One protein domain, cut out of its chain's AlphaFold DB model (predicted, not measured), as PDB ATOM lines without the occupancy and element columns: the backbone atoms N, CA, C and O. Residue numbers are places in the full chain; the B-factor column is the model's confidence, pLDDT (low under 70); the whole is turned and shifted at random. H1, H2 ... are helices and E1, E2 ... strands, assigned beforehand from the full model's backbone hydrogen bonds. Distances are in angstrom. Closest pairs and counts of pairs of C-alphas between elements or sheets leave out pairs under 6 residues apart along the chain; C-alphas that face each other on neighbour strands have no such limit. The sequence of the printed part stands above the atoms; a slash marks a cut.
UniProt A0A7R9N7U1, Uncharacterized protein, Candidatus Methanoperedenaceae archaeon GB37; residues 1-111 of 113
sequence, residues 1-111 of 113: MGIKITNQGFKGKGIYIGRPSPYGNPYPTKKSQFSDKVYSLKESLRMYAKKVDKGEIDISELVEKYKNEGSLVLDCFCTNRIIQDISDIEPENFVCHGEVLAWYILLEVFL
ATOM      1  N   MET A   1     360.032 242.589 325.982       75.38
ATOM      2  CA  MET A   1     359.412 242.741 327.313       75.38
ATOM      3  C   MET A   1     358.215 241.810 327.366       75.38
ATOM      4  O   MET A   1     357.631 241.577 326.314       75.38
ATOM      5  N   GLY A   2     357.927 241.194 328.509       91.00
ATOM      6  CA  GLY A   2     356.797 240.263 328.620       91.00
ATOM      7  C   GLY A   2     356.938 239.226 329.730       91.00
ATOM      8  O   GLY A   2     358.002 239.059 330.329       91.00
ATOM      9  N   ILE A   3     355.845 238.523 329.999       97.19
ATOM     10  CA  ILE A   3     355.730 237.498 331.033       97.19
ATOM     11  C   ILE A   3     355.624 236.132 330.351       97.19
ATOM     12  O   ILE A   3     354.696 235.858 329.590       97.19
ATOM     13  N   LYS A   4     356.585 235.247 330.615       97.25
ATOM     14  CA  LYS A   4     356.579 233.863 330.137       97.25
ATOM     15  C   LYS A   4     356.046 232.946 331.226       97.25
ATOM     16  O   LYS A   4     356.686 232.788 332.255       97.25
ATOM     17  N   ILE A   5     354.933 232.276 330.971       96.81
ATOM     18  CA  ILE A   5     354.427 231.189 331.810       96.81
ATOM     19  C   ILE A   5     355.006 229.878 331.280       96.81
ATOM     20  O   ILE A   5     354.877 229.585 330.093       96.81
ATOM     21  N   THR A   6     355.623 229.070 332.135       96.75
ATOM     22  CA  THR A   6     356.133 227.748 331.758       96.75
ATOM     23  C   THR A   6     355.356 226.631 332.446       96.75
ATOM     24  O   THR A   6     354.748 226.820 333.503       96.75
ATOM     25  N   ASN A   7     355.428 225.436 331.861       95.19
ATOM     26  CA  ASN A   7     354.894 224.198 332.421       95.19
ATOM     27  C   ASN A   7     355.973 223.377 333.155       95.19
ATOM     28  O   ASN A   7     355.870 222.151 333.225       95.19
ATOM     29  N   GLN A   8     357.033 224.020 333.661       95.31
ATOM     30  CA  GLN A   8     358.150 223.317 334.303       95.31
ATOM     31  C   GLN A   8     357.970 223.088 335.809       95.31
ATOM     32  O   GLN A   8     358.722 222.315 336.406       95.31
ATOM     33  N   GLY A   9     356.964 223.706 336.432       92.69
ATOM     34  CA  GLY A   9     356.706 223.593 337.865       92.69
ATOM     35  C   GLY A   9     357.967 223.839 338.695       92.69
ATOM     36  O   GLY A   9     358.724 224.761 338.420       92.69
ATOM     37  N   PHE A  10     358.239 222.968 339.670       91.94
ATOM     38  CA  PHE A  10     359.440 223.059 340.517       91.94
ATOM     39  C   PHE A  10     360.777 222.886 339.777       91.94
ATOM     40  O   PHE A  10     361.824 223.136 340.362       91.94
ATOM     41  N   LYS A  11     360.771 222.390 338.533       93.62
ATOM     42  CA  LYS A  11     361.997 222.176 337.744       93.62
ATOM     43  C   LYS A  11     362.405 223.412 336.945       93.62
ATOM     44  O   LYS A  11     363.491 223.418 336.366       93.62
ATOM     45  N   GLY A  12     361.521 224.404 336.864       92.69
ATOM     46  CA  GLY A  12     361.798 225.641 336.161       92.69
ATOM     47  C   GLY A  12     362.815 226.513 336.901       92.69
ATOM     48  O   GLY A  12     363.205 226.233 338.035       92.69
ATOM     49  N   LYS A  13     363.304 227.543 336.207       94.25
ATOM     50  CA  LYS A  13     364.319 228.486 336.710       94.25
ATOM     51  C   LYS A  13     363.763 229.892 336.963       94.25
ATOM     52  O   LYS A  13     364.521 230.782 337.332       94.25
ATOM     53  N   GLY A  14     362.484 230.101 336.684       95.56
ATOM     54  CA  GLY A  14     361.742 231.314 336.976       95.56
ATOM     55  C   GLY A  14     361.103 231.276 338.362       95.56
ATOM     56  O   GLY A  14     361.457 230.486 339.238       95.56
ATOM     57  N   ILE A  15     360.138 232.165 338.562       97.44
ATOM     58  CA  ILE A  15     359.397 232.292 339.810       97.44
ATOM     59  C   ILE A  15     358.343 231.195 339.861       97.44
ATOM     60  O   ILE A  15     357.419 231.159 339.047       97.44
ATOM     61  N   TYR A  16     358.459 230.301 340.835       97.44
ATOM     62  CA  TYR A  16     357.484 229.240 341.020       97.44
ATOM     63  C   TYR A  16     356.156 229.789 341.564       97.44
ATOM     64  O   TYR A  16     356.105 230.328 342.667       97.44
ATOM     65  N   ILE A  17     355.070 229.598 340.806       96.81
ATOM     66  CA  ILE A  17     353.720 230.086 341.147       96.81
ATOM     67  C   ILE A  17     352.711 228.957 341.401       96.81
ATOM     68  O   ILE A  17     351.515 229.196 341.549       96.81
ATOM     69  N   GLY A  18     353.136 227.692 341.394       92.94
ATOM     70  CA  GLY A  18     352.262 226.557 341.722       92.94
ATOM     71  C   GLY A  18     352.038 226.406 343.233       92.94
ATOM     72  O   GLY A  18     352.696 227.057 344.038       92.94
ATOM     73  N   ARG A  19     351.142 225.515 343.672       90.38
ATOM     74  CA  ARG A  19     351.031 225.173 345.108       90.38
ATOM     75  C   ARG A  19     352.288 224.411 345.570       90.38
ATOM     76  O   ARG A  19     352.729 223.532 344.828       90.38
ATOM     77  N   PRO A  20     352.863 224.685 346.756       90.62
ATOM     78  CA  PRO A  20     352.340 225.513 347.848       90.62
ATOM     79  C   PRO A  20     352.896 226.956 347.891       90.62
ATOM     80  O   PRO A  20     352.996 227.524 348.971       90.62
ATOM     81  N   SER A  21     353.295 227.556 346.759       93.94
ATOM     82  CA  SER A  21     353.774 228.951 346.758       93.94
ATOM     83  C   SER A  21     352.686 229.938 347.220       93.94
ATOM     84  O   SER A  21     351.497 229.633 347.064       93.94
ATOM     85  N   PRO A  22     353.066 231.140 347.698       95.44
ATOM     86  CA  PRO A  22     352.124 232.221 348.012       95.44
ATOM     87  C   PRO A  22     351.241 232.632 346.826       95.44
ATOM     88  O   PRO A  22     350.108 233.065 347.011       95.44
ATOM     89  N   TYR A  23     351.728 232.431 345.600       96.81
ATOM     90  CA  TYR A  23     351.004 232.723 344.362       96.81
ATOM     91  C   TYR A  23     350.155 231.539 343.876       96.81
ATOM     92  O   TYR A  23     349.474 231.629 342.856       96.81
ATOM     93  N   GLY A  24     350.183 230.403 344.573       94.00
ATOM     94  CA  GLY A  24     349.448 229.209 344.186       94.00
ATOM     95  C   GLY A  24     347.940 229.417 344.260       94.00
ATOM     96  O   GLY A  24     347.406 229.851 345.276       94.00
ATOM     97  N   ASN A  25     347.216 229.024 343.210       94.38
ATOM     98  CA  ASN A  25     345.756 229.016 343.256       94.38
ATOM     99  C   ASN A  25     345.259 228.023 344.332       94.38
ATOM    100  O   ASN A  25     345.548 226.830 344.208       94.38
ATOM    101  N   PRO A  26     344.512 228.450 345.369       92.31
ATOM    102  CA  PRO A  26     344.069 227.568 346.447       92.31
ATOM    103  C   PRO A  26     342.826 226.738 346.083       92.31
ATOM    104  O   PRO A  26     342.437 225.871 346.858       92.31
ATOM    105  N   TYR A  27     342.210 226.966 344.919       93.31
ATOM    106  CA  TYR A  27     340.983 226.303 344.472       93.31
ATOM    107  C   TYR A  27     341.319 225.178 343.485       93.31
ATOM    108  O   TYR A  27     341.554 225.444 342.301       93.31
ATOM    109  N   PRO A  28     341.412 223.910 343.915       88.81
ATOM    110  CA  PRO A  28     341.895 222.860 343.038       88.81
ATOM    111  C   PRO A  28     340.814 222.388 342.056       88.81
ATOM    112  O   PRO A  28     339.636 222.277 342.382       88.81
ATOM    113  N   THR A  29     341.249 222.059 340.841       88.75
ATOM    114  CA  THR A  29     340.402 221.516 339.762       88.75
ATOM    115  C   THR A  29     340.426 219.990 339.684       88.75
ATOM    116  O   THR A  29     339.793 219.380 338.828       88.75
ATOM    117  N   LYS A  30     341.189 219.361 340.579       85.38
ATOM    118  CA  LYS A  30     341.325 217.914 340.764       85.38
ATOM    119  C   LYS A  30     341.477 217.640 342.254       85.38
ATOM    120  O   LYS A  30     341.867 218.540 342.998       85.38
ATOM    121  N   LYS A  31     341.224 216.402 342.689       84.44
ATOM    122  CA  LYS A  31     341.458 216.004 344.083       84.44
ATOM    123  C   LYS A  31     342.893 216.351 344.489       84.44
ATOM    124  O   LYS A  31     343.838 216.105 343.740       84.44
ATOM    125  N   SER A  32     343.038 216.972 345.648       79.56
ATOM    126  CA  SER A  32     344.283 217.571 346.107       79.56
ATOM    127  C   SER A  32     344.360 217.425 347.618       79.56
ATOM    128  O   SER A  32     343.356 217.605 348.292       79.56
ATOM    129  N   GLN A  33     345.551 217.179 348.168       79.31
ATOM    130  CA  GLN A  33     345.751 217.161 349.626       79.31
ATOM    131  C   GLN A  33     345.447 218.512 350.299       79.31
ATOM    132  O   GLN A  33     345.309 218.588 351.511       79.31
ATOM    133  N   PHE A  34     345.364 219.586 349.508       73.12
ATOM    134  CA  PHE A  34     345.111 220.944 349.985       73.12
ATOM    135  C   PHE A  34     343.613 221.297 350.091       73.12
ATOM    136  O   PHE A  34     343.289 222.341 350.643       73.12
ATOM    137  N   SER A  35     342.701 220.489 349.527       79.81
ATOM    138  CA  SER A  35     341.250 220.687 349.671       79.81
ATOM    139  C   SER A  35     340.462 219.451 349.233       79.81
ATOM    140  O   SER A  35     340.712 218.902 348.157       79.81
ATOM    141  N   ASP A  36     339.444 219.089 350.014       81.94
ATOM    142  CA  ASP A  36     338.487 218.029 349.671       81.94
ATOM    143  C   ASP A  36     337.456 218.465 348.619       81.94
ATOM    144  O   ASP A  36     336.781 217.631 348.013       81.94
ATOM    145  N   LYS A  37     337.341 219.776 348.370       89.56
ATOM    146  CA  LYS A  37     336.428 220.335 347.374       89.56
ATOM    147  C   LYS A  37     337.126 220.473 346.022       89.56
ATOM    148  O   LYS A  37     338.209 221.041 345.927       89.56
ATOM    149  N   VAL A  38     336.466 220.000 344.966       90.44
ATOM    150  CA  VAL A  38     336.916 220.138 343.575       90.44
ATOM    151  C   VAL A  38     336.048 221.176 342.869       90.44
ATOM    152  O   VAL A  38     334.824 221.114 342.940       90.44
ATOM    153  N   TYR A  39     336.689 222.130 342.200       92.44
ATOM    154  CA  TYR A  39     336.041 223.217 341.464       92.44
ATOM    155  C   TYR A  39     336.166 222.994 339.956       92.44
ATOM    156  O   TYR A  39     337.126 222.371 339.495       92.44
ATOM    157  N   SER A  40     335.258 223.563 339.160       94.69
ATOM    158  CA  SER A  40     335.532 223.701 337.726       94.69
ATOM    159  C   SER A  40     336.714 224.657 337.495       94.69
ATOM    160  O   SER A  40     337.008 225.517 338.331       94.69
ATOM    161  N   LEU A  41     337.398 224.538 336.350       93.00
ATOM    162  CA  LEU A  41     338.505 225.442 336.006       93.00
ATOM    163  C   LEU A  41     338.054 226.907 336.006       93.00
ATOM    164  O   LEU A  41     338.699 227.748 336.624       93.00
ATOM    165  N   LYS A  42     336.907 227.195 335.386       94.19
ATOM    166  CA  LYS A  42     336.360 228.552 335.300       94.19
ATOM    167  C   LYS A  42     336.059 229.143 336.681       94.19
ATOM    168  O   LYS A  42     336.417 230.286 336.948       94.19
ATOM    169  N   GLU A  43     335.436 228.374 337.575       95.19
ATOM    170  CA  GLU A  43     335.179 228.825 338.951       95.19
ATOM    171  C   GLU A  43     336.476 229.045 339.725       95.19
ATOM    172  O   GLU A  43     336.633 230.080 340.366       95.19
ATOM    173  N   SER A  44     337.412 228.098 339.627       95.50
ATOM    174  CA  SER A  44     338.721 228.173 340.274       95.50
ATOM    175  C   SER A  44     339.467 229.455 339.890       95.50
ATOM    176  O   SER A  44     339.927 230.186 340.767       95.50
ATOM    177  N   LEU A  45     339.528 229.778 338.594       96.88
ATOM    178  CA  LEU A  45     340.199 230.979 338.096       96.88
ATOM    179  C   LEU A  45     339.456 232.261 338.476       96.88
ATOM    180  O   LEU A  45     340.089 233.210 338.927       96.88
ATOM    181  N   ARG A  46     338.118 232.274 338.396       96.31
ATOM    182  CA  ARG A  46     337.307 233.424 338.827       96.31
ATOM    183  C   ARG A  46     337.497 233.731 340.311       96.31
ATOM    184  O   ARG A  46     337.575 234.893 340.698       96.31
ATOM    185  N   MET A  47     337.521 232.705 341.158       96.06
ATOM    186  CA  MET A  47     337.742 232.880 342.592       96.06
ATOM    187  C   MET A  47     339.167 233.341 342.883       96.06
ATOM    188  O   MET A  47     339.359 234.206 343.730       96.06
ATOM    189  N   TYR A  48     340.152 232.798 342.167       97.12
ATOM    190  CA  TYR A  48     341.542 233.213 342.302       97.12
ATOM    191  C   TYR A  48     341.750 234.678 341.892       97.12
ATOM    192  O   TYR A  48     342.296 235.439 342.683       97.12
ATOM    193  N   ALA A  49     341.222 235.100 340.739       97.31
ATOM    194  CA  ALA A  49     341.259 236.494 340.292       97.31
ATOM    195  C   ALA A  49     340.670 237.444 341.341       97.31
ATOM    196  O   ALA A  49     341.309 238.418 341.705       97.31
ATOM    197  N   LYS A  50     339.520 237.095 341.937       96.94
ATOM    198  CA  LYS A  50     338.933 237.875 343.041       96.94
ATOM    199  C   LYS A  50     339.840 237.998 344.269       96.94
ATOM    200  O   LYS A  50     339.721 238.984 344.983       96.94
ATOM    201  N   LYS A  51     340.675 236.998 344.576       97.38
ATOM    202  CA  LYS A  51     341.632 237.110 345.689       97.38
ATOM    203  C   LYS A  51     342.775 238.061 345.338       97.38
ATOM    204  O   LYS A  51     343.155 238.850 346.193       97.38
ATOM    205  N   VAL A  52     343.294 237.990 344.110       97.06
ATOM    206  CA  VAL A  52     344.334 238.912 343.618       97.06
ATOM    207  C   VAL A  52     343.806 240.350 343.643       97.06
ATOM    208  O   VAL A  52     344.423 241.206 344.259       97.06
ATOM    209  N   ASP A  53     342.606 240.573 343.104       95.56
ATOM    210  CA  ASP A  53     341.906 241.867 343.082       95.56
ATOM    211  C   ASP A  53     341.753 242.512 344.466       95.56
ATOM    212  O   ASP A  53     341.899 243.715 344.644       95.56
ATOM    213  N   LYS A  54     341.468 241.687 345.477       96.44
ATOM    214  CA  LYS A  54     341.302 242.122 346.869       96.44
ATOM    215  C   LYS A  54     342.619 242.305 347.626       96.44
ATOM    216  O   LYS A  54     342.575 242.629 348.811       96.44
ATOM    217  N   GLY A  55     343.762 242.023 347.002       94.81
ATOM    218  CA  GLY A  55     345.065 242.006 347.670       94.81
ATOM    219  C   GLY A  55     345.252 240.836 348.646       94.81
ATOM    220  O   GLY A  55     346.162 240.857 349.466       94.81
ATOM    221  N   GLU A  56     344.410 239.796 348.581       96.44
ATOM    222  CA  GLU A  56     344.577 238.577 349.392       96.44
ATOM    223  C   GLU A  56     345.694 237.665 348.845       96.44
ATOM    224  O   GLU A  56     346.142 236.751 349.537       96.44
ATOM    225  N   ILE A  57     346.112 237.887 347.595       97.19
ATOM    226  CA  ILE A  57     347.343 237.355 347.006       97.19
ATOM    227  C   ILE A  57     348.225 238.563 346.699       97.19
ATOM    228  O   ILE A  57     347.952 239.293 345.750       97.19
ATOM    229  N   ASP A  58     349.255 238.779 347.514       96.50
ATOM    230  CA  ASP A  58     350.192 239.884 347.319       96.50
ATOM    231  C   ASP A  58     351.097 239.602 346.113       96.50
ATOM    232  O   ASP A  58     351.868 238.642 346.113       96.50
ATOM    233  N   ILE A  59     350.980 240.432 345.077       97.38
ATOM    234  CA  ILE A  59     351.782 240.356 343.849       97.38
ATOM    235  C   ILE A  59     352.798 241.497 343.732       97.38
ATOM    236  O   ILE A  59     353.442 241.619 342.691       97.38
ATOM    237  N   SER A  60     352.958 242.326 344.769       96.25
ATOM    238  CA  SER A  60     353.819 243.517 344.745       96.25
ATOM    239  C   SER A  60     355.259 243.189 344.345       96.25
ATOM    240  O   SER A  60     355.824 243.851 343.477       96.25
ATOM    241  N   GLU A  61     355.827 242.105 344.878       96.94
ATOM    242  CA  GLU A  61     357.175 241.657 344.510       96.94
ATOM    243  C   GLU A  61     357.278 241.290 343.019       96.94
ATOM    244  O   GLU A  61     358.275 241.601 342.366       96.94
ATOM    245  N   LEU A  62     356.242 240.661 342.451       97.38
ATOM    246  CA  LEU A  62     356.215 240.315 341.027       97.38
ATOM    247  C   LEU A  62     356.132 241.577 340.167       97.38
ATOM    248  O   LEU A  62     356.865 241.706 339.188       97.38
ATOM    249  N   VAL A  63     355.275 242.522 340.555       96.75
ATOM    250  CA  VAL A  63     355.132 243.818 339.884       96.75
ATOM    251  C   VAL A  63     356.464 244.568 339.872       96.75
ATOM    252  O   VAL A  63     356.919 244.988 338.808       96.75
ATOM    253  N   GLU A  64     357.130 244.682 341.021       96.56
ATOM    254  CA  GLU A  64     358.414 245.380 341.129       96.56
ATOM    255  C   GLU A  64     359.522 244.682 340.331       96.56
ATOM    256  O   GLU A  64     360.277 245.341 339.614       96.56
ATOM    257  N   LYS A  65     359.592 243.345 340.359       96.56
ATOM    258  CA  LYS A  65     360.522 242.596 339.498       96.56
ATOM    259  C   LYS A  65     360.276 242.874 338.018       96.56
ATOM    260  O   LYS A  65     361.226 243.150 337.289       96.56
ATOM    261  N   TYR A  66     359.018 242.869 337.574       96.00
ATOM    262  CA  TYR A  66     358.687 243.163 336.181       96.00
ATOM    263  C   TYR A  66     359.065 244.592 335.779       96.00
ATOM    264  O   TYR A  66     359.631 244.784 334.704       96.00
ATOM    265  N   LYS A  67     358.797 245.589 336.632       94.44
ATOM    266  CA  LYS A  67     359.189 246.987 336.380       94.44
ATOM    267  C   LYS A  67     360.703 247.135 336.218       94.44
ATOM    268  O   LYS A  67     361.143 247.860 335.331       94.44
ATOM    269  N   ASN A  68     361.480 246.441 337.049       95.12
ATOM    270  CA  ASN A  68     362.940 246.536 337.050       95.12
ATOM    271  C   ASN A  68     363.596 245.770 335.890       95.12
ATOM    272  O   ASN A  68     364.546 246.261 335.286       95.12
ATOM    273  N   GLU A  69     363.107 244.570 335.573       95.25
ATOM    274  CA  GLU A  69     363.743 243.671 334.597       95.25
ATOM    275  C   GLU A  69     363.104 243.746 333.197       95.25
ATOM    276  O   GLU A  69     363.677 243.272 332.214       95.25
ATOM    277  N   GLY A  70     361.892 244.298 333.083       92.75
ATOM    278  CA  GLY A  70     361.108 244.350 331.844       92.75
ATOM    279  C   GLY A  70     360.610 242.984 331.352       92.75
ATOM    280  O   GLY A  70     360.016 242.881 330.272       92.75
ATOM    281  N   SER A  71     360.868 241.912 332.103       95.38
ATOM    282  CA  SER A  71     360.384 240.568 331.806       95.38
ATOM    283  C   SER A  71     360.266 239.719 333.064       95.38
ATOM    284  O   SER A  71     360.929 239.980 334.061       95.38
ATOM    285  N   LEU A  72     359.414 238.696 333.011       96.88
ATOM    286  CA  LEU A  72     359.269 237.704 334.074       96.88
ATOM    287  C   LEU A  72     359.121 236.306 333.492       96.88
ATOM    288  O   LEU A  72     358.527 236.117 332.431       96.88
ATOM    289  N   VAL A  73     359.600 235.311 334.232       97.50
ATOM    290  CA  VAL A  73     359.319 233.898 333.965       97.50
ATOM    291  C   VAL A  73     358.560 233.336 335.161       97.50
ATOM    292  O   VAL A  73     359.072 233.370 336.276       97.50
ATOM    293  N   LEU A  74     357.346 232.842 334.932       97.69
ATOM    294  CA  LEU A  74     356.463 232.241 335.926       97.69
ATOM    295  C   LEU A  74     356.361 230.737 335.674       97.69
ATOM    296  O   LEU A  74     355.830 230.302 334.653       97.69
ATOM    297  N   ASP A  75     356.825 229.927 336.612       97.25
ATOM    298  CA  ASP A  75     356.817 228.476 336.477       97.25
ATOM    299  C   ASP A  75     355.599 227.861 337.167       97.25
ATOM    300  O   ASP A  75     355.377 228.001 338.375       97.25
ATOM    301  N   CYS A  76     354.793 227.144 336.386       91.25
ATOM    302  CA  CYS A  76     353.593 226.449 336.837       91.25
ATOM    303  C   CYS A  76     353.518 225.041 336.226       91.25
ATOM    304  O   CYS A  76     354.444 224.585 335.563       91.25
ATOM    305  N   PHE A  77     352.414 224.325 336.448       90.88
ATOM    306  CA  PHE A  77     352.187 222.999 335.851       90.88
ATOM    307  C   PHE A  77     351.188 223.004 334.689       90.88
ATOM    308  O   PHE A  77     350.935 221.957 334.102       90.88
ATOM    309  N   CYS A  78     350.559 224.145 334.405       89.19
ATOM    310  CA  CYS A  78     349.330 224.185 333.616       89.19
ATOM    311  C   CYS A  78     349.579 224.405 332.123       89.19
ATOM    312  O   CYS A  78     348.989 223.709 331.305       89.19
ATOM    313  N   THR A  79     350.410 225.383 331.761       92.81
ATOM    314  CA  THR A  79     350.555 225.830 330.369       92.81
ATOM    315  C   THR A  79     351.969 226.317 330.076       92.81
ATOM    316  O   THR A  79     352.749 226.550 330.995       92.81
ATOM    317  N   ASN A  80     352.290 226.471 328.795       94.56
ATOM    318  CA  ASN A  80     353.505 227.114 328.315       94.56
ATOM    319  C   ASN A  80     353.101 228.223 327.337       94.56
ATOM    320  O   ASN A  80     352.624 227.931 326.242       94.56
ATOM    321  N   ARG A  81     353.246 229.481 327.751       94.56
ATOM    322  CA  ARG A  81     352.739 230.650 327.024       94.56
ATOM    323  C   ARG A  81     353.650 231.855 327.238       94.56
ATOM    324  O   ARG A  81     354.243 232.008 328.300       94.56
ATOM    325  N   ILE A  82     353.745 232.722 326.237       94.88
ATOM    326  CA  ILE A  82     354.386 234.035 326.351       94.88
ATOM    327  C   ILE A  82     353.292 235.091 326.201       94.88
ATOM    328  O   ILE A  82     352.473 234.987 325.292       94.88
ATOM    329  N   ILE A  83     353.284 236.060 327.110       95.06
ATOM    330  CA  ILE A  83     352.367 237.200 327.150       95.06
ATOM    331  C   ILE A  83     353.237 238.447 327.006       95.06
ATOM    332  O   ILE A  83     354.113 238.689 327.838       95.06
ATOM    333  N   GLN A  84     353.051 239.193 325.929       92.31
ATOM    334  CA  GLN A  84     353.811 240.401 325.621       92.31
ATOM    335  C   GLN A  84     353.050 241.662 326.029       92.31
ATOM    336  O   GLN A  84     353.680 242.613 326.486       92.31
ATOM    337  N   ASP A  85     351.721 241.642 325.909       89.62
ATOM    338  CA  ASP A  85     350.847 242.778 326.196       89.62
ATOM    339  C   ASP A  85     349.588 242.360 326.975       89.62
ATOM    340  O   ASP A  85     349.206 241.189 326.995       89.62
ATOM    341  N   ILE A  86     348.927 243.325 327.619       89.94
ATOM    342  CA  ILE A  86     347.672 243.079 328.340       89.94
ATOM    343  C   ILE A  86     346.564 242.565 327.407       89.94
ATOM    344  O   ILE A  86     345.750 241.747 327.829       89.94
ATOM    345  N   SER A  87     346.572 242.986 326.136       90.88
ATOM    346  CA  SER A  87     345.628 242.546 325.100       90.88
ATOM    347  C   SER A  87     345.810 241.091 324.664       90.88
ATOM    348  O   SER A  87     344.899 240.528 324.062       90.88
ATOM    349  N   ASP A  88     346.925 240.441 325.022       91.44
ATOM    350  CA  ASP A  88     347.097 239.004 324.787       91.44
ATOM    351  C   ASP A  88     346.170 238.164 325.679       91.44
ATOM    352  O   ASP A  88     346.017 236.958 325.459       91.44
ATOM    353  N   ILE A  89     345.578 238.755 326.717       92.88
ATOM    354  CA  ILE A  89     344.758 238.046 327.692       92.88
ATOM    355  C   ILE A  89     343.332 238.587 327.661       92.88
ATOM    356  O   ILE A  89     343.093 239.768 327.887       92.88
ATOM    357  N   GLU A  90     342.379 237.680 327.475       92.56
ATOM    358  CA  GLU A  90     340.954 237.935 327.671       92.56
ATOM    359  C   GLU A  90     340.576 237.521 329.106       92.56
ATOM    360  O   GLU A  90     340.567 236.318 329.403       92.56
ATOM    361  N   PRO A  91     340.279 238.461 330.026       87.31
ATOM    362  CA  PRO A  91     340.007 238.141 331.433       87.31
ATOM    363  C   PRO A  91     338.817 237.194 331.642       87.31
ATOM    364  O   PRO A  91     338.729 236.485 332.649       87.31
ATOM    365  N   GLU A  92     337.892 237.134 330.688       87.81
ATOM    366  CA  GLU A  92     336.748 236.226 330.708       87.81
ATOM    367  C   GLU A  92     337.144 234.769 330.415       87.81
ATOM    368  O   GLU A  92     336.403 233.845 330.777       87.81
ATOM    369  N   ASN A  93     338.316 234.569 329.799       90.88
ATOM    370  CA  ASN A  93     338.783 233.319 329.204       90.88
ATOM    371  C   ASN A  93     340.183 232.899 329.685       90.88
ATOM    372  O   ASN A  93     340.891 232.187 328.969       90.88
ATOM    373  N   PHE A  94     340.578 233.274 330.908       94.62
ATOM    374  CA  PHE A  94     341.818 232.774 331.510       94.62
ATOM    375  C   PHE A  94     341.913 231.243 331.401       94.62
ATOM    376  O   PHE A  94     340.987 230.519 331.780       94.62
ATOM    377  N   VAL A  95     343.060 230.736 330.947       92.56
ATOM    378  CA  VAL A  95     343.295 229.289 330.799       92.56
ATOM    379  C   VAL A  95     344.019 228.697 332.011       92.56
ATOM    380  O   VAL A  95     343.948 227.496 332.270       92.56
ATOM    381  N   CYS A  96     344.722 229.534 332.780       94.50
ATOM    382  CA  CYS A  96     345.386 229.144 334.021       94.50
ATOM    383  C   CYS A  96     345.567 230.333 334.974       94.50
ATOM    384  O   CYS A  96     345.412 231.490 334.593       94.50
ATOM    385  N   HIS A  97     345.945 230.059 336.225       95.75
ATOM    386  CA  HIS A  97     346.158 231.116 337.219       95.75
ATOM    387  C   HIS A  97     347.409 231.956 336.938       95.75
ATOM    388  O   HIS A  97     347.476 233.099 337.369       95.75
ATOM    389  N   GLY A  98     348.371 231.420 336.180       96.81
ATOM    390  CA  GLY A  98     349.512 232.197 335.697       96.81
ATOM    391  C   GLY A  98     349.094 233.352 334.788       96.81
ATOM    392  O   GLY A  98     349.705 234.410 334.852       96.81
ATOM    393  N   GLU A  99     348.027 233.190 333.998       96.56
ATOM    394  CA  GLU A  99     347.495 234.285 333.176       96.56
ATOM    395  C   GLU A  99     346.782 235.330 334.019       96.56
ATOM    396  O   GLU A  99     346.915 236.516 333.744       96.56
ATOM    397  N   VAL A 100     346.090 234.906 335.081       97.50
ATOM    398  CA  VAL A 100     345.504 235.836 336.053       97.50
ATOM    399  C   VAL A 100     346.600 236.721 336.646       97.50
ATOM    400  O   VAL A 100     346.488 237.940 336.602       97.50
ATOM    401  N   LEU A 101     347.690 236.122 337.139       97.75
ATOM    402  CA  LEU A 101     348.828 236.875 337.674       97.75
ATOM    403  C   LEU A 101     349.440 237.806 336.627       97.75
ATOM    404  O   LEU A 101     349.648 238.980 336.910       97.75
ATOM    405  N   ALA A 102     349.706 237.298 335.422       97.06
ATOM    406  CA  ALA A 102     350.290 238.096 334.350       97.06
ATOM    407  C   ALA A 102     349.415 239.308 333.997       97.06
ATOM    408  O   ALA A 102     349.938 240.410 333.864       97.06
ATOM    409  N   TRP A 103     348.097 239.123 333.906       96.75
ATOM    410  CA  TRP A 103     347.164 240.206 333.609       96.75
ATOM    411  C   TRP A 103     347.176 241.288 334.688       96.75
ATOM    412  O   TRP A 103     347.351 242.456 334.357       96.75
ATOM    413  N   TYR A 104     347.081 240.911 335.969       96.62
ATOM    414  CA  TYR A 104     347.133 241.877 337.073       96.62
ATOM    415  C   TYR A 104     348.492 242.587 337.170       96.62
ATOM    416  O   TYR A 104     348.525 243.790 337.401       96.62
ATOM    417  N   ILE A 105     349.612 241.896 336.920       96.12
ATOM    418  CA  ILE A 105     350.939 242.534 336.878       96.12
ATOM    419  C   ILE A 105     350.991 243.605 335.781       96.12
ATOM    420  O   ILE A 105     351.447 244.719 336.025       96.12
ATOM    421  N   LEU A 106     350.528 243.282 334.572       94.75
ATOM    422  CA  LEU A 106     350.523 244.229 333.456       94.75
ATOM    423  C   LEU A 106     349.548 245.391 333.710       94.75
ATOM    424  O   LEU A 106     349.891 246.538 333.430       94.75
ATOM    425  N   LEU A 107     348.376 245.117 334.288       93.88
ATOM    426  CA  LEU A 107     347.390 246.129 334.676       93.88
ATOM    427  C   LEU A 107     347.991 247.157 335.652       93.88
ATOM    428  O   LEU A 107     347.923 248.358 335.393       93.88
ATOM    429  N   GLU A 108     348.638 246.685 336.719       92.75
ATOM    430  CA  GLU A 108     349.319 247.520 337.720       92.75
ATOM    431  C   GLU A 108     350.438 248.371 337.105       92.75
ATOM    432  O   GLU A 108     350.598 249.547 337.421       92.75
ATOM    433  N   VAL A 109     351.221 247.799 336.188       91.62
ATOM    434  CA  VAL A 109     352.376 248.490 335.597       91.62
ATOM    435  C   VAL A 109     351.974 249.536 334.557       91.62
ATOM    436  O   VAL A 109     352.621 250.584 334.465       91.62
ATOM    437  N   PHE A 110     350.940 249.267 333.758       87.88
ATOM    438  CA  PHE A 110     350.610 250.093 332.596       87.88
ATOM    439  C   PHE A 110     349.389 250.996 332.780       87.88
ATOM    440  O   PHE A 110     349.337 252.040 332.128       87.88
ATOM    441  N   LEU A 111     348.429 250.637 333.638       79.56
ATOM    442  CA  LEU A 111     347.138 251.329 333.722       79.56
ATOM    443  C   LEU A 111     346.852 251.990 335.076       79.56
ATOM    444  O   LEU A 111     346.072 252.938 335.105       79.56
TER     445      LEU A 111
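What this domain is: This is residues 1 to 111 of the 113 residues of an uncharacterized protein of Candidatus Methanoperedenaceae archaeon GB37 (UniProt A0A7R9N7U1). A small sheet of three strands has two helices over one face: H3 runs along the strands, and H2 stands up from the sheet at its E2 edge. A third helix, H1, packs on H3 on the side away from the sheet, and the long unnamed stretch of residues 7 to 40 loops out past the strand ends, with Asp 36 at one end of the longest distance. The printed part has 111 residues, with elements in the order E1 H1 H2 E2 E3 H3; the sheet, E2 E1 E3, is mixed. The class is mixed, helices and strands, with under half of the residues in named elements. The whole is compact, with a radius of gyration of the C-alphas of 13.1 A and spans of 39 by 29 by 22 A.

Where its parts are: E1, residues 2 to 6, begins at C-alpha 2 (356.797, 240.263, 328.620) and is 12.9 A long. H1, residues 41 to 53, begins at C-alpha 41 (338.505, 225.442, 336.006) and measures 18.2 A. H2 is residues 60 to 69, 14.2 A. E2 is residues 71 to 75, 13.4 A, and E3 is residues 81 to 83. H3, residues 97 to 110, measures 20.0 A and ends at C-alpha 110 (350.610, 250.093, 332.596).

How they stand to each other: E1 is the inner strand. E2 and E1 are parallel at 15 degrees, with N 4 and O 72 2.8 A apart, within hydrogen-bond range. E1 and E3 are antiparallel at 164 degrees, with N 5 and O 81 2.8 A apart, also within range. E1, H1, H2 and E2 form a strand-helix-strand unit, two parallel neighbour strands with helices between, and its crossover is left-handed. Residues 15 to 16 pair with residues 74 to 75 of E2, parallel. H2 and H3 lie on the same face of the sheet, in two layers. H3, at a height over the sheet of 9.6 A, lies over E1 and runs along the strands, at 11 degrees to E1 on the local plane; its closest C-alphas to E1 are those of Gly 98 and Ile 5, 6.3 A. H2 lies over E2 and stands up from the sheet at 44 degrees. H3 touches H2 with residues 105 to 109 alone; the closest C-alphas, of Val 63 and Ile 105, are 5.3 A apart, at a steep tilt of 66 degrees. H1 is not on the sheet; it touches H3, with the closest C-alphas, of Leu 45 and His 97, 6.0 A apart, the same way at a shallow tilt of 33 degrees, only just short of steep. In H1, H2 and H3 every O i to N i+4 pair is within hydrogen-bond range.

The domain as a whole: The two C-alphas farthest apart, of Asp 36 and Asn 68, are 39.6 A apart. The printed part has no cut. The links E1 to H1, of 34 residues, and E3 to H3, of 13, are long. The mean pLDDT of the printed part is 93.2, and no printed residue is under 70.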